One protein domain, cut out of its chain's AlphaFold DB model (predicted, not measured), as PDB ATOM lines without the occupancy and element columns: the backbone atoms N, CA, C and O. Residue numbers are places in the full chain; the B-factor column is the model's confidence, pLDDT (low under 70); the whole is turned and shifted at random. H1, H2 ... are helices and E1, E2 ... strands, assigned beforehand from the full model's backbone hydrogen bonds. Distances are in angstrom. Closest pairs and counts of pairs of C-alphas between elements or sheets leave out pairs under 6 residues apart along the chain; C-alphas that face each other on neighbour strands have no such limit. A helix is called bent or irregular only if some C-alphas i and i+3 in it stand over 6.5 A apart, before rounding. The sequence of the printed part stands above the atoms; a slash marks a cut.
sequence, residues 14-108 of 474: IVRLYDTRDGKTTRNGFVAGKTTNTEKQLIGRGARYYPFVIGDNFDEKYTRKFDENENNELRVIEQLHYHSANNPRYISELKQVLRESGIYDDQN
ATOM      1  N   ILE A  14     -45.633  14.050   1.720       86.62
ATOM      2  CA  ILE A  14     -44.804  13.877   0.528       86.62
ATOM      3  C   ILE A  14     -45.726  13.622  -0.658       86.62
ATOM      4  O   ILE A  14     -46.393  12.594  -0.727       86.62
ATOM      5  N   VAL A  15     -45.730  14.535  -1.632       87.75
ATOM      6  CA  VAL A  15     -46.543  14.409  -2.848       87.75
ATOM      7  C   VAL A  15     -45.664  14.062  -4.046       87.75
ATOM      8  O   VAL A  15     -44.882  14.878  -4.533       87.75
ATOM      9  N   ARG A  16     -45.814  12.838  -4.554       84.38
ATOM     10  CA  ARG A  16     -45.150  12.363  -5.771       84.38
ATOM     11  C   ARG A  16     -45.935  12.803  -7.008       84.38
ATOM     12  O   ARG A  16     -47.043  12.331  -7.243       84.38
ATOM     13  N   LEU A  17     -45.324  13.664  -7.825       83.25
ATOM     14  CA  LEU A  17     -45.931  14.225  -9.047       83.25
ATOM     15  C   LEU A  17     -45.478  13.553 -10.358       83.25
ATOM     16  O   LEU A  17     -45.909  13.956 -11.433       83.25
ATOM     17  N   TYR A  18     -44.588  12.564 -10.295       79.81
ATOM     18  CA  TYR A  18     -44.058  11.849 -11.461       79.81
ATOM     19  C   TYR A  18     -44.445  10.367 -11.418       79.81
ATOM     20  O   TYR A  18     -44.651   9.827 -10.340       79.81
ATOM     21  N   ASP A  19     -44.475   9.688 -12.572       71.75
ATOM     22  CA  ASP A  19     -44.942   8.292 -12.698       71.75
ATOM     23  C   ASP A  19     -43.850   7.267 -13.057       71.75
ATOM     24  O   ASP A  19     -44.135   6.104 -13.348       71.75
ATOM     25  N   THR A  20     -42.577   7.652 -12.992       72.50
ATOM     26  CA  THR A  20     -41.435   6.779 -13.306       72.50
ATOM     27  C   THR A  20     -41.363   5.543 -12.402       72.50
ATOM     28  O   THR A  20     -41.285   5.660 -11.181       72.50
ATOM     29  N   ARG A  21     -41.326   4.348 -13.010       69.00
ATOM     30  CA  ARG A  21     -41.126   3.054 -12.336       69.00
ATOM     31  C   ARG A  21     -39.934   2.328 -12.947       69.00
ATOM     32  O   ARG A  21     -39.884   2.125 -14.157       69.00
ATOM     33  N   ASP A  22     -38.997   1.911 -12.104       71.12
ATOM     34  CA  ASP A  22     -37.725   1.308 -12.513       71.12
ATOM     35  C   ASP A  22     -37.351   0.034 -11.724       71.12
ATOM     36  O   ASP A  22     -36.246  -0.484 -11.886       71.12
ATOM     37  N   GLY A  23     -38.273  -0.497 -10.910       68.31
ATOM     38  CA  GLY A  23     -38.134  -1.789 -10.227       68.31
ATOM     39  C   GLY A  23     -38.216  -2.992 -11.175       68.31
ATOM     40  O   GLY A  23     -38.899  -2.951 -12.203       68.31
ATOM     41  N   LYS A  24     -37.504  -4.076 -10.842       71.44
ATOM     42  CA  LYS A  24     -37.471  -5.321 -11.628       71.44
ATOM     43  C   LYS A  24     -37.527  -6.551 -10.728       71.44
ATOM     44  O   LYS A  24     -36.734  -6.688  -9.803       71.44
ATOM     45  N   THR A  25     -38.401  -7.499 -11.051       67.69
ATOM     46  CA  THR A  25     -38.411  -8.824 -10.415       67.69
ATOM     47  C   THR A  25     -37.360  -9.720 -11.065       67.69
ATOM     48  O   THR A  25     -37.346  -9.884 -12.285       67.69
ATOM     49  N   THR A  26     -36.474 -10.302 -10.257       70.81
ATOM     50  CA  THR A  26     -35.427 -11.234 -10.699       70.81
ATOM     51  C   THR A  26     -35.665 -12.631 -10.125       70.81
ATOM     52  O   THR A  26     -36.529 -12.830  -9.275       70.81
ATOM     53  N   ARG A  27     -34.867 -13.614 -10.563       58.12
ATOM     54  CA  ARG A  27     -34.931 -15.001 -10.067       58.12
ATOM     55  C   ARG A  27     -34.643 -15.126  -8.560       58.12
ATOM     56  O   ARG A  27     -35.044 -16.117  -7.966       58.12
ATOM     57  N   ASN A  28     -33.998 -14.118  -7.965       62.41
ATOM     58  CA  ASN A  28     -33.595 -14.086  -6.557       62.41
ATOM     59  C   ASN A  28     -34.434 -13.103  -5.715       62.41
ATOM     60  O   ASN A  28     -34.041 -12.783  -4.598       62.41
ATOM     61  N   GLY A  29     -35.559 -12.600  -6.242       65.06
ATOM     62  CA  GLY A  29     -36.433 -11.651  -5.545       65.06
ATOM     63  C   GLY A  29     -36.630 -10.327  -6.287       65.06
ATOM     64  O   GLY A  29     -36.160 -10.135  -7.418       65.06
ATOM     65  N   PHE A  30     -37.376  -9.415  -5.662       72.06
ATOM     66  CA  PHE A  30     -37.642  -8.080  -6.192       72.06
ATOM     67  C   PHE A  30     -36.422  -7.166  -6.010       72.06
ATOM     68  O   PHE A  30     -35.836  -7.110  -4.936       72.06
ATOM     69  N   VAL A  31     -36.035  -6.440  -7.063       72.44
ATOM     70  CA  VAL A  31     -34.968  -5.436  -7.019       72.44
ATOM     71  C   VAL A  31     -35.590  -4.062  -7.230       72.44
ATOM     72  O   VAL A  31     -36.073  -3.741  -8.321       72.44
ATOM     73  N   ALA A  32     -35.563  -3.249  -6.177       71.44
ATOM     74  CA  ALA A  32     -36.059  -1.881  -6.208       71.44
ATOM     75  C   ALA A  32     -35.251  -1.014  -7.184       71.44
ATOM     76  O   ALA A  32     -34.017  -1.053  -7.206       71.44
ATOM     77  N   GLY A  33     -35.947  -0.199  -7.973       75.94
ATOM     78  CA  GLY A  33     -35.309   0.763  -8.863       75.94
ATOM     79  C   GLY A  33     -34.650   1.921  -8.103       75.94
ATOM     80  O   GLY A  33     -34.808   2.074  -6.887       75.94
ATOM     81  N   LYS A  34     -33.885   2.765  -8.803       76.94
ATOM     82  CA  LYS A  34     -33.255   3.957  -8.208       76.94
ATOM     83  C   LYS A  34     -34.307   4.929  -7.672       76.94
ATOM     84  O   LYS A  34     -34.085   5.548  -6.633       76.94
ATOM     85  N   THR A  35     -35.445   5.030  -8.353       73.94
ATOM     86  CA  THR A  35     -36.551   5.918  -7.974       73.94
ATOM     87  C   THR A  35     -37.173   5.470  -6.651       73.94
ATOM     88  O   THR A  35     -37.165   6.235  -5.690       73.94
ATOM     89  N   THR A  36     -37.567   4.196  -6.543       76.50
ATOM     90  CA  THR A  36     -38.138   3.616  -5.311       76.50
ATOM     91  C   THR A  36     -37.167   3.675  -4.127       76.50
ATOM     92  O   THR A  36     -37.573   3.942  -3.000       76.50
ATOM     93  N   ASN A  37     -35.862   3.477  -4.356       78.38
ATOM     94  CA  ASN A  37     -34.859   3.603  -3.294       78.38
ATOM     95  C   ASN A  37     -34.686   5.045  -2.799       78.38
ATOM     96  O   ASN A  37     -34.489   5.257  -1.604       78.38
ATOM     97  N   THR A  38     -34.766   6.027  -3.698       79.12
ATOM     98  CA  THR A  38     -34.686   7.447  -3.322       79.12
ATOM     99  C   THR A  38     -35.932   7.867  -2.538       79.12
ATOM    100  O   THR A  38     -35.826   8.578  -1.545       79.12
ATOM    101  N   GLU A  39     -37.106   7.369  -2.927       79.94
ATOM    102  CA  GLU A  39     -38.366   7.585  -2.207       79.94
ATOM    103  C   GLU A  39     -38.351   6.932  -0.823       79.94
ATOM    104  O   GLU A  39     -38.709   7.591   0.145       79.94
ATOM    105  N   LYS A  40     -37.842   5.698  -0.692       82.56
ATOM    106  CA  LYS A  40     -37.605   5.070   0.618       82.56
ATOM    107  C   LYS A  40     -36.753   5.965   1.519       82.56
ATOM    108  O   LYS A  40     -37.085   6.141   2.684       82.56
ATOM    109  N   GLN A  41     -35.655   6.519   1.000       80.44
ATOM    110  CA  GLN A  41     -34.795   7.411   1.785       80.44
ATOM    111  C   GLN A  41     -35.520   8.697   2.191       80.44
ATOM    112  O   GLN A  41     -35.361   9.144   3.322       80.44
ATOM    113  N   LEU A  42     -36.323   9.282   1.298       81.56
ATOM    114  CA  LEU A  42     -37.124  10.470   1.593       81.56
ATOM    115  C   LEU A  42     -38.176  10.185   2.675       81.56
ATOM    116  O   LEU A  42     -38.277  10.941   3.634       81.56
ATOM    117  N   ILE A  43     -38.894   9.064   2.558       83.38
ATOM    118  CA  ILE A  43     -39.856   8.587   3.561       83.38
ATOM    119  C   ILE A  43     -39.145   8.347   4.894       83.38
ATOM    120  O   ILE A  43     -39.602   8.834   5.918       83.38
ATOM    121  N   GLY A  44     -37.984   7.688   4.890       78.50
ATOM    122  CA  GLY A  44     -37.186   7.471   6.099       78.50
ATOM    123  C   GLY A  44     -36.705   8.768   6.763       78.50
ATOM    124  O   GLY A  44     -36.649   8.840   7.985       78.50
ATOM    125  N   ARG A  45     -36.406   9.820   5.987       76.62
ATOM    126  CA  ARG A  45     -36.084  11.157   6.525       76.62
ATOM    127  C   ARG A  45     -37.309  11.890   7.076       76.62
ATOM    128  O   ARG A  45     -37.155  12.680   8.006       76.62
ATOM    129  N   GLY A  46     -38.486  11.664   6.496       76.25
ATOM    130  CA  GLY A  46     -39.758  12.236   6.950       76.25
ATOM    131  C   GLY A  46     -40.368  11.509   8.147       76.25
ATOM    132  O   GLY A  46     -41.047  12.133   8.945       76.25
ATOM    133  N   ALA A  47     -40.072  10.221   8.333       73.50
ATOM    134  CA  ALA A  47     -40.583   9.387   9.426       73.50
ATOM    135  C   ALA A  47     -39.920   9.675  10.793       73.50
ATOM    136  O   ALA A  47     -39.764   8.778  11.621       73.50
ATOM    137  N   ARG A  48     -39.485  10.917  11.028       76.25
ATOM    138  CA  ARG A  48     -38.902  11.367  12.297       76.25
ATOM    139  C   ARG A  48     -39.961  11.990  13.191       76.25
ATOM    140  O   ARG A  48     -40.973  12.493  12.717       76.25
ATOM    141  N   TYR A  49     -39.680  12.011  14.488       79.06
ATOM    142  CA  TYR A  49     -40.562  12.639  15.462       79.06
ATOM    143  C   TYR A  49     -40.477  14.154  15.360       79.06
ATOM    144  O   TYR A  49     -39.414  14.747  15.565       79.06
ATOM    145  N   TYR A  50     -41.615  14.773  15.057       85.12
ATOM    146  CA  TYR A  50     -41.794  16.197  15.261       85.12
ATOM    147  C   TYR A  50     -41.787  16.465  16.772       85.12
ATOM    148  O   TYR A  50     -42.586  15.862  17.488       85.12
ATOM    149  N   PRO A  51     -40.883  17.310  17.298       85.62
ATOM    150  CA  PRO A  51     -40.788  17.505  18.732       85.62
ATOM    151  C   PRO A  51     -41.868  18.473  19.214       85.62
ATOM    152  O   PRO A  51     -41.777  19.679  18.979       85.62
ATOM    153  N   PHE A  52     -42.871  17.957  19.919       86.88
ATOM    154  CA  PHE A  52     -43.947  18.761  20.498       86.88
ATOM    155  C   PHE A  52     -44.368  18.240  21.870       86.88
ATOM    156  O   PHE A  52     -44.164  17.073  22.207       86.88
ATOM    157  N   VAL A  53     -44.967  19.135  22.649       82.81
ATOM    158  CA  VAL A  53     -45.421  18.900  24.020       82.81
ATOM    159  C   VAL A  53     -46.925  19.157  24.088       82.81
ATOM    160  O   VAL A  53     -47.424  20.063  23.423       82.81
ATOM    161  N   ILE A  54     -47.638  18.353  24.877       77.25
ATOM    162  CA  ILE A  54     -49.057  18.550  25.195       77.25
ATOM    163  C   ILE A  54     -49.143  18.951  26.666       77.25
ATOM    164  O   ILE A  54     -48.645  18.228  27.533       77.25
ATOM    165  N   GLY A  55     -49.758  20.102  26.941       74.38
ATOM    166  CA  GLY A  55     -49.763  20.685  28.284       74.38
ATOM    167  C   GLY A  55     -48.337  20.949  28.776       74.38
ATOM    168  O   GLY A  55     -47.521  21.482  28.031       74.38
ATOM    169  N   ASP A  56     -48.032  20.512  29.998       67.62
ATOM    170  CA  ASP A  56     -46.736  20.736  30.658       67.62
ATOM    171  C   ASP A  56     -45.818  19.493  30.643       67.62
ATOM    172  O   ASP A  56     -44.901  19.358  31.463       67.62
ATOM    173  N   ASN A  57     -46.059  18.533  29.738       68.25
ATOM    174  CA  ASN A  57     -45.290  17.285  29.683       68.25
ATOM    175  C   ASN A  57     -44.075  17.341  28.745       68.25
ATOM    176  O   ASN A  57     -44.059  16.755  27.660       68.25
ATOM    177  N   PHE A  58     -43.033  18.043  29.184       71.38
ATOM    178  CA  PHE A  58     -41.776  18.164  28.440       71.38
ATOM    179  C   PHE A  58     -41.042  16.832  28.217       71.38
ATOM    180  O   PHE A  58     -40.272  16.733  27.260       71.38
ATOM    181  N   ASP A  59     -41.309  15.805  29.029       70.88
ATOM    182  CA  ASP A  59     -40.638  14.503  28.933       70.88
ATOM    183  C   ASP A  59     -41.056  13.754  27.654       70.88
ATOM    184  O   ASP A  59     -40.263  13.033  27.049       70.88
ATOM    185  N   GLU A  60     -42.271  14.009  27.159       75.88
ATOM    186  CA  GLU A  60     -42.777  13.443  25.904       75.88
ATOM    187  C   GLU A  60     -42.355  14.239  24.656       75.88
ATOM    188  O   GLU A  60     -42.773  13.921  23.539       75.88
ATOM    189  N   LYS A  61     -41.526  15.286  24.795       82.56
ATOM    190  CA  LYS A  61     -41.161  16.161  23.666       82.56
ATOM    191  C   LYS A  61     -40.588  15.387  22.482       82.56
ATOM    192  O   LYS A  61     -40.863  15.746  21.343       82.56
ATOM    193  N   TYR A  62     -39.803  14.345  22.742       82.44
ATOM    194  CA  TYR A  62     -39.124  13.551  21.713       82.44
ATOM    195  C   TYR A  62     -39.690  12.131  21.569       82.44
ATOM    196  O   TYR A  62     -39.011  11.250  21.044       82.44
ATOM    197  N   THR A  63     -40.924  11.903  22.025       81.50
ATOM    198  CA  THR A  63     -41.610  10.607  21.945       81.50
ATOM    199  C   THR A  63     -42.895  10.712  21.121       81.50
ATOM    200  O   THR A  63     -43.496  11.789  21.014       81.50
ATOM    201  N   ARG A  64     -43.319   9.585  20.531       78.75
ATOM    202  CA  ARG A  64     -44.652   9.451  19.919       78.75
ATOM    203  C   ARG A  64     -45.699   9.242  21.002       78.75
ATOM    204  O   ARG A  64     -45.442   8.541  21.981       78.75
ATOM    205  N   LYS A  65     -46.877   9.826  20.818       82.25
ATOM    206  CA  LYS A  65     -47.933   9.901  21.834       82.25
ATOM    207  C   LYS A  65     -49.200   9.161  21.404       82.25
ATOM    208  O   LYS A  65     -49.906   8.639  22.273       82.25
ATOM    209  N   PHE A  66     -49.456   9.071  20.095       79.69
ATOM    210  CA  PHE A  66     -50.728   8.657  19.488       79.69
ATOM    211  C   PHE A  66     -50.639   7.429  18.573       79.69
ATOM    212  O   PHE A  66     -51.576   7.161  17.816       79.69
ATOM    213  N   ASP A  67     -49.552   6.658  18.644       67.62
ATOM    214  CA  ASP A  67     -49.400   5.394  17.897       67.62
ATOM    215  C   ASP A  67     -50.606   4.478  18.070       67.62
ATOM    216  O   ASP A  67     -51.081   3.859  17.118       67.62
ATOM    217  N   GLU A  68     -51.143   4.495  19.284       63.97
ATOM    218  CA  GLU A  68     -52.232   3.645  19.712       63.97
ATOM    219  C   GLU A  68     -53.528   4.434  19.966       63.97
ATOM    220  O   GLU A  68     -54.420   3.877  20.575       63.97
ATOM    221  N   ASN A  69     -53.682   5.717  19.605       70.31
ATOM    222  CA  ASN A  69     -54.985   6.412  19.724       70.31
ATOM    223  C   ASN A  69     -55.339   7.107  18.412       70.31
ATOM    224  O   ASN A  69     -54.897   8.225  18.154       70.31
ATOM    225  N   GLU A  70     -56.152   6.449  17.586       69.56
ATOM    226  CA  GLU A  70     -56.495   6.966  16.260       69.56
ATOM    227  C   GLU A  70     -57.474   8.140  16.274       69.56
ATOM    228  O   GLU A  70     -57.519   8.886  15.296       69.56
ATOM    229  N   ASN A  71     -58.222   8.317  17.365       76.69
ATOM    230  CA  ASN A  71     -59.276   9.324  17.464       76.69
ATOM    231  C   ASN A  71     -58.744  10.704  17.872       76.69
ATOM    232  O   ASN A  71     -59.467  11.693  17.760       76.69
ATOM    233  N   ASN A  72     -57.494  10.796  18.333       80.75
ATOM    234  CA  ASN A  72     -56.927  12.067  18.757       80.75
ATOM    235  C   ASN A  72     -56.579  12.958  17.550       80.75
ATOM    236  O   ASN A  72     -55.801  12.564  16.680       80.75
ATOM    237  N   GLU A  73     -57.098  14.188  17.521       83.25
ATOM    238  CA  GLU A  73     -56.877  15.139  16.420       83.25
ATOM    239  C   GLU A  73     -55.390  15.465  16.195       83.25
ATOM    240  O   GLU A  73     -54.945  15.614  15.053       83.25
ATOM    241  N   LEU A  74     -54.589  15.516  17.265       85.50
ATOM    242  CA  LEU A  74     -53.153  15.794  17.187       85.50
ATOM    243  C   LEU A  74     -52.349  14.614  16.630       85.50
ATOM    244  O   LEU A  74     -51.161  14.754  16.359       85.50
ATOM    245  N   ARG A  75     -52.963  13.460  16.366       85.25
ATOM    246  CA  ARG A  75     -52.277  12.360  15.685       85.25
ATOM    247  C   ARG A  75     -51.769  12.748  14.297       85.25
ATOM    248  O   ARG A  75     -50.777  12.187  13.837       85.25
ATOM    249  N   VAL A  76     -52.397  13.727  13.643       85.31
ATOM    250  CA  VAL A  76     -51.985  14.200  12.311       85.31
ATOM    251  C   VAL A  76     -50.525  14.677  12.273       85.31
ATOM    252  O   VAL A  76     -49.862  14.499  11.259       85.31
ATOM    253  N   ILE A  77     -49.989  15.199  13.385       85.56
ATOM    254  CA  ILE A  77     -48.584  15.641  13.492       85.56
ATOM    255  C   ILE A  77     -47.609  14.518  13.889       85.56
ATOM    256  O   ILE A  77     -46.417  14.760  14.054       85.56
ATOM    257  N   GLU A  78     -48.088  13.280  14.022       84.44
ATOM    258  CA  GLU A  78     -47.271  12.070  14.225       84.44
ATOM    259  C   GLU A  78     -47.370  11.086  13.049       84.44
ATOM    260  O   GLU A  78     -46.888   9.946  13.121       84.44
ATOM    261  N   GLN A  79     -48.006  11.522  11.958       83.38
ATOM    262  CA  GLN A  79     -48.169  10.769  10.726       83.38
ATOM    263  C   GLN A  79     -47.390  11.416   9.586       83.38
ATOM    264  O   GLN A  79     -47.316  12.633   9.460       83.38
ATOM    265  N   LEU A  80     -46.848  10.559   8.725       86.50
ATOM    266  CA  LEU A  80     -46.307  10.946   7.432       86.50
ATOM    267  C   LEU A  80     -47.249  10.413   6.351       86.50
ATOM    268  O   LEU A  80     -47.397   9.197   6.198       86.50
ATOM    269  N   HIS A  81     -47.871  11.300   5.580       87.06
ATOM    270  CA  HIS A  81     -48.706  10.930   4.447       87.06
ATOM    271  C   HIS A  81     -47.888  10.961   3.156       87.06
ATOM    272  O   HIS A  81     -47.274  11.955   2.770       87.06
ATOM    273  N   TYR A  82     -47.869   9.823   2.466       86.81
ATOM    274  CA  TYR A  82     -47.233   9.690   1.163       86.81
ATOM    275  C   TYR A  82     -48.299   9.610   0.073       86.81
ATOM    276  O   TYR A  82     -49.016   8.614  -0.046       86.81
ATOM    277  N   HIS A  83     -48.386  10.647  -0.752       87.50
ATOM    278  CA  HIS A  83     -49.348  10.749  -1.840       87.50
ATOM    279  C   HIS A  83     -48.695  10.387  -3.170       87.50
ATOM    280  O   HIS A  83     -47.633  10.894  -3.529       87.50
ATOM    281  N   SER A  84     -49.366   9.540  -3.946       84.88
ATOM    282  CA  SER A  84     -48.961   9.205  -5.311       84.88
ATOM    283  C   SER A  84     -50.185   8.994  -6.196       84.88
ATOM    284  O   SER A  84     -51.282   8.728  -5.699       84.88
ATOM    285  N   ALA A  85     -50.006   9.105  -7.514       84.50
ATOM    286  CA  ALA A  85     -51.023   8.663  -8.458       84.50
ATOM    287  C   ALA A  85     -51.345   7.176  -8.228       84.50
ATOM    288  O   ALA A  85     -50.458   6.378  -7.916       84.50
ATOM    289  N   ASN A  86     -52.617   6.794  -8.385       81.19
ATOM    290  CA  ASN A  86     -53.066   5.435  -8.096       81.19
ATOM    291  C   ASN A  86     -52.434   4.414  -9.061       81.19
ATOM    292  O   ASN A  86     -52.928   4.183 -10.165       81.19
ATOM    293  N   ASN A  87     -51.345   3.785  -8.622       81.44
ATOM    294  CA  ASN A  87     -50.634   2.745  -9.351       81.44
ATOM    295  C   ASN A  87     -50.416   1.526  -8.436       81.44
ATOM    296  O   ASN A  87     -49.425   1.472  -7.701       81.44
ATOM    297  N   PRO A  88     -51.304   0.515  -8.487       81.81
ATOM    298  CA  PRO A  88     -51.284  -0.616  -7.557       81.81
ATOM    299  C   PRO A  88     -49.967  -1.400  -7.541       81.81
ATOM    300  O   PRO A  88     -49.526  -1.858  -6.489       81.81
ATOM    301  N   ARG A  89     -49.308  -1.538  -8.702       76.50
ATOM    302  CA  ARG A  89     -48.021  -2.244  -8.802       76.50
ATOM    303  C   ARG A  89     -46.917  -1.476  -8.087       76.50
ATOM    304  O   ARG A  89     -46.184  -2.070  -7.311       76.50
ATOM    305  N   TYR A  90     -46.831  -0.171  -8.321       80.50
ATOM    306  CA  TYR A  90     -45.868   0.688  -7.639       80.50
ATOM    307  C   TYR A  90     -46.107   0.725  -6.120       80.50
ATOM    308  O   TYR A  90     -45.161   0.565  -5.357       80.50
ATOM    309  N   ILE A  91     -47.364   0.846  -5.675       81.62
ATOM    310  CA  ILE A  91     -47.716   0.837  -4.245       81.62
ATOM    311  C   ILE A  91     -47.270  -0.475  -3.587       81.62
ATOM    312  O   ILE A  91     -46.699  -0.459  -2.498       81.62
ATOM    313  N   SER A  92     -47.478  -1.609  -4.259       81.06
ATOM    314  CA  SER A  92     -47.011  -2.914  -3.782       81.06
ATOM    315  C   SER A  92     -45.485  -2.984  -3.660       81.06
ATOM    316  O   SER A  92     -44.979  -3.504  -2.670       81.06
ATOM    317  N   GLU A  93     -44.751  -2.465  -4.647       82.75
ATOM    318  CA  GLU A  93     -43.281  -2.418  -4.640       82.75
ATOM    319  C   GLU A  93     -42.745  -1.519  -3.525       82.75
ATOM    320  O   GLU A  93     -41.835  -1.911  -2.799       82.75
ATOM    321  N   LEU A  94     -43.333  -0.332  -3.347       83.12
ATOM    322  CA  LEU A  94     -42.964   0.591  -2.280       83.12
ATOM    323  C   LEU A  94     -43.218  -0.032  -0.902       83.12
ATOM    324  O   LEU A  94     -42.318  -0.025  -0.067       83.12
ATOM    325  N   LYS A  95     -44.392  -0.639  -0.676       82.25
ATOM    326  CA  LYS A  95     -44.703  -1.343   0.581       82.25
ATOM    327  C   LYS A  95     -43.711  -2.465   0.873       82.25
ATOM    328  O   LYS A  95     -43.256  -2.585   2.004       82.25
ATOM    329  N   GLN A  96     -43.350  -3.263  -0.133       80.69
ATOM    330  CA  GLN A  96     -42.346  -4.315   0.029       80.69
ATOM    331  C   GLN A  96     -40.991  -3.735   0.450       80.69
ATOM    332  O   GLN A  96     -40.396  -4.202   1.415       80.69
ATOM    333  N   VAL A  97     -40.532  -2.683  -0.228       82.44
ATOM    334  CA  VAL A  97     -39.246  -2.033   0.058       82.44
ATOM    335  C   VAL A  97     -39.222  -1.386   1.443       82.44
ATOM    336  O   VAL A  97     -38.200  -1.445   2.124       82.44
ATOM    337  N   LEU A  98     -40.335  -0.787   1.873       83.19
ATOM    338  CA  LEU A  98     -40.460  -0.206   3.208       83.19
ATOM    339  C   LEU A  98     -40.456  -1.288   4.300       83.19
ATOM    340  O   LEU A  98     -39.747  -1.120   5.294       83.19
ATOM    341  N   ARG A  99     -41.147  -2.418   4.081       78.62
ATOM    342  CA  ARG A  99     -41.121  -3.594   4.974       78.62
ATOM    343  C   ARG A  99     -39.723  -4.192   5.100       78.62
ATOM    344  O   ARG A  99     -39.232  -4.359   6.207       78.62
ATOM    345  N   GLU A 100     -39.046  -4.445   3.978       79.00
ATOM    346  CA  GLU A 100     -37.670  -4.973   3.963       79.00
ATOM    347  C   GLU A 100     -36.678  -4.038   4.674       79.00
ATOM    348  O   GLU A 100     -35.656  -4.488   5.186       79.00
ATOM    349  N   SER A 101     -36.974  -2.736   4.721       73.44
ATOM    350  CA  SER A 101     -36.177  -1.754   5.462       73.44
ATOM    351  C   SER A 101     -36.578  -1.560   6.927       73.44
ATOM    352  O   SER A 101     -35.933  -0.767   7.606       73.44
ATOM    353  N   GLY A 102     -37.631  -2.230   7.405       71.81
ATOM    354  CA  GLY A 102     -38.155  -2.075   8.766       71.81
ATOM    355  C   GLY A 102     -38.889  -0.754   9.030       71.81
ATOM    356  O   GLY A 102     -39.194  -0.452  10.176       71.81
ATOM    357  N   ILE A 103     -39.175   0.044   7.993       73.31
ATOM    358  CA  ILE A 103     -39.871   1.341   8.114       73.31
ATOM    359  C   ILE A 103     -41.394   1.149   8.219       73.31
ATOM    360  O   ILE A 103     -42.098   2.017   8.722       73.31
ATOM    361  N   TYR A 104     -41.917   0.030   7.713       67.75
ATOM    362  CA  TYR A 104     -43.352  -0.210   7.590       67.75
ATOM    363  C   TYR A 104     -43.687  -1.627   8.053       67.75
ATOM    364  O   TYR A 104     -43.270  -2.585   7.405       67.75
ATOM    365  N   ASP A 105     -44.446  -1.757   9.139       62.19
ATOM    366  CA  ASP A 105     -44.883  -3.043   9.691       62.19
ATOM    367  C   ASP A 105     -46.416  -3.067   9.800       62.19
ATOM    368  O   ASP A 105     -46.989  -2.522  10.737       62.19
ATOM    369  N   ASP A 106     -47.094  -3.621   8.785       64.94
ATOM    370  CA  ASP A 106     -48.561  -3.779   8.778       64.94
ATOM    371  C   ASP A 106     -49.025  -5.224   8.918       64.94
ATOM    372  O   ASP A 106     -50.226  -5.478   8.852       64.94
ATOM    373  N   GLN A 107     -48.107  -6.185   9.070       59.28
ATOM    374  CA  GLN A 107     -48.492  -7.586   8.901       59.28
ATOM    375  C   GLN A 107     -49.303  -8.134  10.078       59.28
ATOM    376  O   GLN A 107     -49.926  -9.176   9.918       59.28
ATOM    377  N   ASN A 108     -49.357  -7.409  11.199       70.69
ATOM    378  CA  ASN A 108     -50.002  -7.839  12.439       70.69
ATOM    379  C   ASN A 108     -50.706  -6.692  13.194       70.69
ATOM    380  O   ASN A 108     -50.886  -6.777  14.408       70.69
TER     381      ASN A 108
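This is residues 14 to 108 of the 474 residues of the protein "Type III restriction-modification system DNA endonuclease res" of Streptococcus sp. HSISS2 (UniProt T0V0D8). An elongated, loose model has two helices, H1 and H4, meeting at a steep angle in one half, with the small hairpin E1 and E2 sticking out at that end; the other end holds the short helices H2 and H3 among loops. Strand E3 links the halves, with residues 14 to 15 beside it. The printed part has 95 residues, in the order E1, E2, H1, H2, H3, E3, H4; the two-stranded sheet is antiparallel. It is mostly helix, with under half of the residues in named elements; the radius of gyration of the C-alphas is 16.2 A and the spans are 54 by 28 by 22 A.

E1, residues 24 to 26, and E2, residues 29 to 31, form an antiparallel hairpin at 148 degrees, with N 31 and O 24 2.8 A apart and N 24 and O 31 2.9 A apart. E2 and H4, residues 88 to 100, are near each other. Residues 93 to 98 of H4 touch residues 36 to 40 of H1, residues 34 to 46; their closest C-alphas, Thr 36 and Leu 94, are 6.5 A apart. They run the same way at a steep tilt of 61 degrees. Residues 14 to 15 pair in parallel with residues 82 to 83 of E3, residues 81 to 83, which pairs with no named strand. H2, residues 58 to 62, and H3, residues 73 to 78, are apart. In H1 and H4 every O i to N i+4 pair is within hydrogen-bond range; H2 has 0 of 1 and H3 0 of 2, beside 1 of 2 and 3 of 3 O i to N i+3 pairs.

E1 begins at C-alpha 24 (-37.471, -5.321, -11.628) and is 6.3 A long; E2 is 6.6 A and E3 6.3 A. H1 is 18.5 A long and H4 18.4 A, ending at C-alpha 100 (-37.670, -4.973, 3.963). H2, 8.6 A, is irregular, with C-alphas 59 and 62 7.4 A apart; H3 is 10.3 A.

The C-alphas farthest apart, Arg 27 and Asp 56, are 55.5 A apart. The printed part has no cut; H1 to H2 is a long link. Residues 68 to 73, of which 73 belongs to H3, stand free. Mean pLDDT of the printed part is 77.3; 15 residues are under 70, among them 27 to 29 and 104 to 107.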